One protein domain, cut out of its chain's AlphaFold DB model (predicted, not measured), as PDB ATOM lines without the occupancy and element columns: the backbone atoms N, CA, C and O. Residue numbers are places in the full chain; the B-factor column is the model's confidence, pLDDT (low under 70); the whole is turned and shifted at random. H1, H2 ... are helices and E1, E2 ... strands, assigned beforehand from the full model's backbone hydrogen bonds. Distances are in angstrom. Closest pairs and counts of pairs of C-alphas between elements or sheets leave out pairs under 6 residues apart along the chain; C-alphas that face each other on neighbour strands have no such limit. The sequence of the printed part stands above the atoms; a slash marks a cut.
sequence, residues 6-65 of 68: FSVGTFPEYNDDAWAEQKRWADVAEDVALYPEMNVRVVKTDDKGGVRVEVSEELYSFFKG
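Overview. This is residues 6 to 65 of the 68 residues of an uncharacterized protein of Desulfovibrio ferrophilus (UniProt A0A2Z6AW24). One small antiparallel sheet of three strands has the long helix H1 packed over one face, running along the strands, and the other face bare. The short helix H3 stands at the end of the sheet away from the E2 to E3 turn. Look for 60 printed residues with three named helices and three named strands, in the order E1 H1 H2 E2 E3 H3; the sheet's order is E1 E3 E2, and the class is mixed. The whole is compact, with a radius of gyration of the C-alphas of 11.4 A, but elongated, spanning 34 by 18 by 17 A.

Arrangement. Start with edge strand E1, residues 6 to 11, antiparallel to inner strand E3, residues 51 to 56; N 8 and O 53 are 3.0 A apart. H1, residues 16 to 31, is on the sheet over E3 at a height of 9.2 A; C-alphas of Gln 22 and Val 53 come closest, 6.1 A. H2, residues 36 to 39, only grazes the sheet and touches H1 with H1's residues 25 to 30 alone, closest at C-alphas 26 and 36, 4.8 A. Edge strand E2, residues 40 to 44, forms a hairpin with E3; N 43 and O 52 are 2.8 A apart. E1, H1, H2 and E2 make a split strand-helix-strand unit, two same-way strands with E3 between them, its crossover right-handed. H3, residues 57 to 64, stands up from the sheet, about perpendicular to H1 at 89 degrees. Every O i to N i+4 pair is within hydrogen-bond range in H1, 2 of 4 in H3; H2 is too short for one.

Along the chain. Find C-alpha 6 at (-64.303, 43.277, -71.870), where E1 begins its 14.7 A. H1 runs 22.2 A from C-alpha 16, H2 5.0 A, E2 13.6 A, E3 16.3 A and H3 10.1 A, to C-alpha 64 at (-69.482, 34.186, -76.276).

Size, cuts and confidence. The farthest C-alphas, Lys 48 and Gly 65, are 35.4 A apart. The printed part has no cut and no long link; look at residue 65 for the one pLDDT under 70.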
ATOM      1  N   PHE A   6     -63.922  44.278 -72.854       94.81
ATOM      2  CA  PHE A   6     -64.303  43.277 -71.870       94.81
ATOM      3  C   PHE A   6     -63.078  42.795 -71.110       94.81
ATOM      4  O   PHE A   6     -62.110  42.326 -71.702       94.81
ATOM      5  N   SER A   7     -63.136  42.877 -69.782       95.19
ATOM      6  CA  SER A   7     -62.115  42.296 -68.914       95.19
ATOM      7  C   SER A   7     -62.163  40.776 -68.981       95.19
ATOM      8  O   SER A   7     -63.185  40.176 -68.650       95.19
ATOM      9  N   VAL A   8     -61.035  40.161 -69.316       95.00
ATOM     10  CA  VAL A   8     -60.878  38.698 -69.379       95.00
ATOM     11  C   VAL A   8     -59.948  38.160 -68.293       95.00
ATOM     12  O   VAL A   8     -60.052  36.995 -67.927       95.00
ATOM     13  N   GLY A   9     -59.127  39.027 -67.695       95.06
ATOM     14  CA  GLY A   9     -58.317  38.698 -66.526       95.06
ATOM     15  C   GLY A   9     -57.846  39.949 -65.790       95.06
ATOM     16  O   GLY A   9     -57.588  40.976 -66.416       95.06
ATOM     17  N   THR A  10     -57.721  39.855 -64.466       96.31
ATOM     18  CA  THR A  10     -57.175  40.914 -63.604       96.31
ATOM     19  C   THR A  10     -56.055  40.327 -62.763       96.31
ATOM     20  O   THR A  10     -56.234  39.279 -62.143       96.31
ATOM     21  N   PHE A  11     -54.923  41.018 -62.719       95.94
ATOM     22  CA  PHE A  11     -53.691  40.552 -62.101       95.94
ATOM     23  C   PHE A  11     -53.123  41.638 -61.179       95.94
ATOM     24  O   PHE A  11     -53.285  42.829 -61.460       95.94
ATOM     25  N   PRO A  12     -52.461  41.255 -60.072       94.88
ATOM     26  CA  PRO A  12     -51.894  42.214 -59.123       94.88
ATOM     27  C   PRO A  12     -50.716  43.004 -59.708       94.88
ATOM     28  O   PRO A  12     -50.414  44.088 -59.220       94.88
ATOM     29  N   GLU A  13     -50.071  42.472 -60.745       95.31
ATOM     30  CA  GLU A  13     -49.010  43.116 -61.511       95.31
ATOM     31  C   GLU A  13     -48.907  42.497 -62.914       95.31
ATOM     32  O   GLU A  13     -49.521  41.461 -63.184       95.31
ATOM     33  N   TYR A  14     -48.131  43.108 -63.815       93.88
ATOM     34  CA  TYR A  14     -47.829  42.508 -65.119       93.88
ATOM     35  C   TYR A  14     -46.729  41.442 -64.990       93.88
ATOM     36  O   TYR A  14     -45.554  41.706 -65.240       93.88
ATOM     37  N   ASN A  15     -47.136  40.252 -64.547       94.25
ATOM     38  CA  ASN A  15     -46.301  39.064 -64.368       94.25
ATOM     39  C   ASN A  15     -46.500  38.036 -65.505       94.25
ATOM     40  O   ASN A  15     -47.228  38.288 -66.468       94.25
ATOM     41  N   ASP A  16     -45.870  36.865 -65.375       97.38
ATOM     42  CA  ASP A  16     -45.962  35.773 -66.355       97.38
ATOM     43  C   ASP A  16     -47.409  35.311 -66.597       97.38
ATOM     44  O   ASP A  16     -47.760  34.989 -67.732       97.38
ATOM     45  N   ASP A  17     -48.271  35.339 -65.573       96.81
ATOM     46  CA  ASP A  17     -49.688  34.978 -65.710       96.81
ATOM     47  C   ASP A  17     -50.449  36.013 -66.551       96.81
ATOM     48  O   ASP A  17     -51.205  35.657 -67.458       96.81
ATOM     49  N   ALA A  18     -50.219  37.307 -66.293       96.50
ATOM     50  CA  ALA A  18     -50.818  38.393 -67.064       96.50
ATOM     51  C   ALA A  18     -50.352  38.369 -68.528       96.50
ATOM     52  O   ALA A  18     -51.150  38.577 -69.446       96.50
ATOM     53  N   TRP A  19     -49.066  38.082 -68.752       97.12
ATOM     54  CA  TRP A  19     -48.502  37.912 -70.088       97.12
ATOM     55  C   TRP A  19     -49.090  36.693 -70.804       97.12
ATOM     56  O   TRP A  19     -49.471  36.795 -71.970       97.12
ATOM     57  N   ALA A  20     -49.211  35.555 -70.116       97.75
ATOM     58  CA  ALA A  20     -49.784  34.340 -70.682       97.75
ATOM     59  C   ALA A  20     -51.250  34.544 -71.090       97.75
ATOM     60  O   ALA A  20     -51.644  34.110 -72.171       97.75
ATOM     61  N   GLU A  21     -52.040  35.252 -70.279       97.00
ATOM     62  CA  GLU A  21     -53.432  35.573 -70.606       97.00
ATOM     63  C   GLU A  21     -53.526  36.543 -71.791       97.00
ATOM     64  O   GLU A  21     -54.307  36.311 -72.713       97.00
ATOM     65  N   GLN A  22     -52.696  37.592 -71.827       97.56
ATOM     66  CA  GLN A  22     -52.628  38.492 -72.982       97.56
ATOM     67  C   GLN A  22     -52.276  37.726 -74.262       97.56
ATOM     68  O   GLN A  22     -52.940  37.898 -75.282       97.56
ATOM     69  N   LYS A  23     -51.248  36.873 -74.208       97.88
ATOM     70  CA  LYS A  23     -50.814  36.071 -75.351       97.88
ATOM     71  C   LYS A  23     -51.909  35.110 -75.804       97.88
ATOM     72  O   LYS A  23     -52.196  35.051 -76.991       97.88
ATOM     73  N   ARG A  24     -52.574  34.427 -74.869       96.81
ATOM     74  CA  ARG A  24     -53.699  33.532 -75.167       96.81
ATOM     75  C   ARG A  24     -54.775  34.239 -75.989       96.81
ATOM     76  O   ARG A  24     -55.274  33.668 -76.949       96.81
ATOM     77  N   TRP A  25     -55.133  35.471 -75.630       97.06
ATOM     78  CA  TRP A  25     -56.127  36.238 -76.385       97.06
ATOM     79  C   TRP A  25     -55.595  36.804 -77.698       97.06
ATOM     80  O   TRP A  25     -56.370  36.920 -78.644       97.06
ATOM     81  N   ALA A  26     -54.304  37.132 -77.775       97.50
ATOM     82  CA  ALA A  26     -53.673  37.525 -79.030       97.50
ATOM     83  C   ALA A  26     -53.711  36.373 -80.044       97.50
ATOM     84  O   ALA A  26     -54.176  36.577 -81.160       97.50
ATOM     85  N   ASP A  27     -53.345  35.161 -79.620       97.00
ATOM     86  CA  ASP A  27     -53.402  33.953 -80.448       97.00
ATOM     87  C   ASP A  27     -54.848  33.690 -80.931       97.00
ATOM     88  O   ASP A  27     -55.087  33.449 -82.112       97.00
ATOM     89  N   VAL A  28     -55.847  33.842 -80.047       95.12
ATOM     90  CA  VAL A  28     -57.268  33.710 -80.429       95.12
ATOM     91  C   VAL A  28     -57.694  34.780 -81.438       95.12
ATOM     92  O   VAL A  28     -58.484  34.480 -82.330       95.12
ATOM     93  N   ALA A  29     -57.199  36.017 -81.318       96.06
ATOM     94  CA  ALA A  29     -57.487  37.073 -82.287       96.06
ATOM     95  C   ALA A  29     -56.943  36.719 -83.678       96.06
ATOM     96  O   ALA A  29     -57.668  36.870 -84.662       96.06
ATOM     97  N   GLU A  30     -55.721  36.185 -83.756       96.12
ATOM     98  CA  GLU A  30     -55.134  35.716 -85.016       96.12
ATOM     99  C   GLU A  30     -55.939  34.558 -85.625       96.12
ATOM    100  O   GLU A  30     -56.232  34.581 -86.823       96.12
ATOM    101  N   ASP A  31     -56.376  33.596 -84.804       95.50
ATOM    102  CA  ASP A  31     -57.171  32.441 -85.245       95.50
ATOM    103  C   ASP A  31     -58.509  32.842 -85.893       95.50
ATOM    104  O   ASP A  31     -59.003  32.155 -86.793       95.50
ATOM    105  N   VAL A  32     -59.098  33.968 -85.471       94.00
ATOM    106  CA  VAL A  32     -60.333  34.523 -86.057       94.00
ATOM    107  C   VAL A  32     -60.078  35.628 -87.091       94.00
ATOM    108  O   VAL A  32     -61.011  36.326 -87.487       94.00
ATOM    109  N   ALA A  33     -58.835  35.762 -87.565       95.19
ATOM    110  CA  ALA A  33     -58.396  36.741 -88.560       95.19
ATOM    111  C   ALA A  33     -58.588  38.215 -88.145       95.19
ATOM    112  O   ALA A  33     -58.870  39.080 -88.979       95.19
ATOM    113  N   LEU A  34     -58.406  38.511 -86.857       94.56
ATOM    114  CA  LEU A  34     -58.353  39.863 -86.309       94.56
ATOM    115  C   LEU A  34     -56.912  40.256 -85.960       94.56
ATOM    116  O   LEU A  34     -56.080  39.415 -85.638       94.56
ATOM    117  N   TYR A  35     -56.630  41.559 -85.983       96.06
ATOM    118  CA  TYR A  35     -55.337  42.104 -85.565       96.06
ATOM    119  C   TYR A  35     -55.241  42.141 -84.029       96.06
ATOM    120  O   TYR A  35     -56.028  42.875 -83.411       96.06
ATOM    121  N   PRO A  36     -54.320  41.398 -83.387       96.31
ATOM    122  CA  PRO A  36     -54.225  41.331 -81.927       96.31
ATOM    123  C   PRO A  36     -54.042  42.692 -81.254       96.31
ATOM    124  O   PRO A  36     -54.701  42.987 -80.262       96.31
ATOM    125  N   GLU A  37     -53.212  43.560 -81.825       94.94
ATOM    126  CA  GLU A  37     -52.897  44.892 -81.306       94.94
ATOM    127  C   GLU A  37     -54.103  45.844 -81.272       94.94
ATOM    128  O   GLU A  37     -54.104  46.819 -80.521       94.94
ATOM    129  N   MET A  38     -55.140  45.547 -82.058       95.25
ATOM    130  CA  MET A  38     -56.396  46.298 -82.092       95.25
ATOM    131  C   MET A  38     -57.477  45.677 -81.202       95.25
ATOM    132  O   MET A  38     -58.480  46.330 -80.923       95.25
ATOM    133  N   ASN A  39     -57.296  44.426 -80.771       96.06
ATOM    134  CA  ASN A  39     -58.344  43.623 -80.140       96.06
ATOM    135  C   ASN A  39     -57.987  43.112 -78.746       96.06
ATOM    136  O   ASN A  39     -58.875  42.633 -78.046       96.06
ATOM    137  N   VAL A  40     -56.728  43.229 -78.328       97.19
ATOM    138  CA  VAL A  40     -56.236  42.807 -77.018       97.19
ATOM    139  C   VAL A  40     -55.369  43.915 -76.444       97.19
ATOM    140  O   VAL A  40     -54.439  44.397 -77.089       97.19
ATOM    141  N   ARG A  41     -55.644  44.313 -75.205       97.12
ATOM    142  CA  ARG A  41     -54.848  45.327 -74.512       97.12
ATOM    143  C   ARG A  41     -54.661  45.000 -73.044       97.12
ATOM    144  O   ARG A  41     -55.460  44.297 -72.433       97.12
ATOM    145  N   VAL A  42     -53.610  45.577 -72.474       96.81
ATOM    146  CA  VAL A  42     -53.338  45.544 -71.038       96.81
ATOM    147  C   VAL A  42     -53.532  46.951 -70.496       96.81
ATOM    148  O   VAL A  42     -52.909  47.900 -70.970       96.81
ATOM    149  N   VAL A  43     -54.408  47.091 -69.508       96.44
ATOM    150  CA  VAL A  43     -54.748  48.366 -68.873       96.44
ATOM    151  C   VAL A  43     -54.279  48.331 -67.427       96.44
ATOM    152  O   VAL A  43     -54.522  47.356 -66.722       96.44
ATOM    153  N   LYS A  44     -53.618  49.393 -66.960       95.31
ATOM    154  CA  LYS A  44     -53.272  49.529 -65.539       95.31
ATOM    155  C   LYS A  44     -54.534  49.800 -64.723       95.31
ATOM    156  O   LYS A  44     -55.320  50.669 -65.089       95.31
ATOM    157  N   THR A  45     -54.719  49.076 -63.627       91.88
ATOM    158  CA  THR A  45     -55.882  49.223 -62.739       91.88
ATOM    159  C   THR A  45     -55.602  50.106 -61.534       91.88
ATOM    160  O   THR A  45     -56.535  50.684 -60.982       91.88
ATOM    161  N   ASP A  46     -54.341  50.219 -61.121       87.62
ATOM    162  CA  ASP A  46     -53.919  51.041 -59.994       87.62
ATOM    163  C   ASP A  46     -52.456  51.498 -60.127       87.62
ATOM    164  O   ASP A  46     -51.699  51.035 -60.983       87.62
ATOM    165  N   ASP A  47     -52.057  52.411 -59.240       86.19
ATOM    166  CA  ASP A  47     -50.683  52.918 -59.149       86.19
ATOM    167  C   ASP A  47     -49.706  51.916 -58.509       86.19
ATOM    168  O   ASP A  47     -48.501  52.165 -58.470       86.19
ATOM    169  N   LYS A  48     -50.201  50.787 -57.984       84.56
ATOM    170  CA  LYS A  48     -49.390  49.738 -57.345       84.56
ATOM    171  C   LYS A  48     -48.909  48.681 -58.336       84.56
ATOM    172  O   LYS A  48     -48.166  47.792 -57.935       84.56
ATOM    173  N   GLY A  49     -49.278  48.810 -59.609       88.38
ATOM    174  CA  GLY A  49     -48.837  47.933 -60.685       88.38
ATOM    175  C   GLY A  49     -49.909  46.976 -61.188       88.38
ATOM    176  O   GLY A  49     -49.638  46.295 -62.174       88.38
ATOM    177  N   GLY A  50     -51.105  46.964 -60.591       94.75
ATOM    178  CA  GLY A  50     -52.214  46.116 -61.013       94.75
ATOM    179  C   GLY A  50     -52.555  46.304 -62.486       94.75
ATOM    180  O   GLY A  50     -52.525  47.423 -63.013       94.75
ATOM    181  N   VAL A  51     -52.880  45.202 -63.161       97.25
ATOM    182  CA  VAL A  51     -53.233  45.202 -64.581       97.25
ATOM    183  C   VAL A  51     -54.479  44.385 -64.868       97.25
ATOM    184  O   VAL A  51     -54.812  43.422 -64.182       97.25
ATOM    185  N   ARG A  52     -55.154  44.759 -65.947       97.00
ATOM    186  CA  ARG A  52     -56.305  44.067 -66.504       97.00
ATOM    187  C   ARG A  52     -56.056  43.794 -67.972       97.00
ATOM    188  O   ARG A  52     -55.709  44.708 -68.718       97.00
ATOM    189  N   VAL A  53     -56.233  42.545 -68.374       97.06
ATOM    190  CA  VAL A  53     -56.260  42.161 -69.783       97.06
ATOM    191  C   VAL A  53     -57.684  42.363 -70.274       97.06
ATOM    192  O   VAL A  53     -58.642  41.865 -69.672       97.06
ATOM    193  N   GLU A  54     -57.821  43.122 -71.350       97.31
ATOM    194  CA  GLU A  54     -59.096  43.429 -71.974       97.31
ATOM    195  C   GLU A  54     -59.090  43.026 -73.441       97.31
ATOM    196  O   GLU A  54     -58.073  43.157 -74.126       97.31
ATOM    197  N   VAL A  55     -60.253  42.598 -73.921       96.81
ATOM    198  CA  VAL A  55     -60.493  42.291 -75.331       96.81
ATOM    199  C   VAL A  55     -61.595  43.171 -75.905       96.81
ATOM    200  O   VAL A  55     -62.484  43.607 -75.172       96.81
ATOM    201  N   SER A  56     -61.542  43.442 -77.204       95.69
ATOM    202  CA  SER A  56     -62.589  44.194 -77.900       95.69
ATOM    203  C   SER A  56     -63.930  43.448 -77.882       95.69
ATOM    204  O   SER A  56     -63.976  42.217 -77.774       95.69
ATOM    205  N   GLU A  57     -65.038  44.179 -78.040       93.31
ATOM    206  CA  GLU A  57     -66.358  43.573 -78.273       93.31
ATOM    207  C   GLU A  57     -66.343  42.589 -79.450       93.31
ATOM    208  O   GLU A  57     -66.934  41.513 -79.364       93.31
ATOM    209  N   GLU A  58     -65.641  42.935 -80.531       92.31
ATOM    210  CA  GLU A  58     -65.560  42.109 -81.733       92.31
ATOM    211  C   GLU A  58     -64.985  40.727 -81.410       92.31
ATOM    212  O   GLU A  58     -65.665  39.722 -81.634       92.31
ATOM    213  N   LEU A  59     -63.809  40.674 -80.774       92.69
ATOM    214  CA  LEU A  59     -63.169  39.425 -80.359       92.69
ATOM    215  C   LEU A  59     -64.016  38.664 -79.328       92.69
ATOM    216  O   LEU A  59     -64.197  37.448 -79.427       92.69
ATOM    217  N   TYR A  60     -64.594  39.380 -78.362       91.31
ATOM    218  CA  TYR A  60     -65.442  38.785 -77.334       91.31
ATOM    219  C   TYR A  60     -66.700  38.121 -77.923       91.31
ATOM    220  O   TYR A  60     -67.129  37.063 -77.453       91.31
ATOM    221  N   SER A  61     -67.272  38.699 -78.984       89.38
ATOM    222  CA  SER A  61     -68.481  38.189 -79.639       89.38
ATOM    223  C   SER A  61     -68.280  36.835 -80.329       89.38
ATOM    224  O   SER A  61     -69.194  36.006 -80.315       89.38
ATOM    225  N   PHE A  62     -67.081  36.569 -80.865       85.50
ATOM    226  CA  PHE A  62     -66.728  35.257 -81.416       85.50
ATOM    227  C   PHE A  62     -66.709  34.180 -80.329       85.50
ATOM    228  O   PHE A  62     -67.146  33.055 -80.566       85.50
ATOM    229  N   PHE A  63     -66.256  34.532 -79.123       78.06
ATOM    230  CA  PHE A  63     -66.098  33.581 -78.027       78.06
ATOM    231  C   PHE A  63     -67.396  33.311 -77.259       78.06
ATOM    232  O   PHE A  63     -67.668  32.175 -76.875       78.06
ATOM    233  N   LYS A  64     -68.229  34.336 -77.038       75.00
ATOM    234  CA  LYS A  64     -69.482  34.186 -76.276       75.00
ATOM    235  C   LYS A  64     -70.536  33.347 -77.012       75.00
ATOM    236  O   LYS A  64     -71.529  32.952 -76.402       75.00
ATOM    237  N   GLY A  65     -70.314  33.080 -78.303       56.34
ATOM    238  CA  GLY A  65     -71.342  32.639 -79.235       56.34
ATOM    239  C   GLY A  65     -72.343  33.773 -79.436       56.34
ATOM    240  O   GLY A  65     -72.926  34.279 -78.477       56.34
TER     241      GLY A  65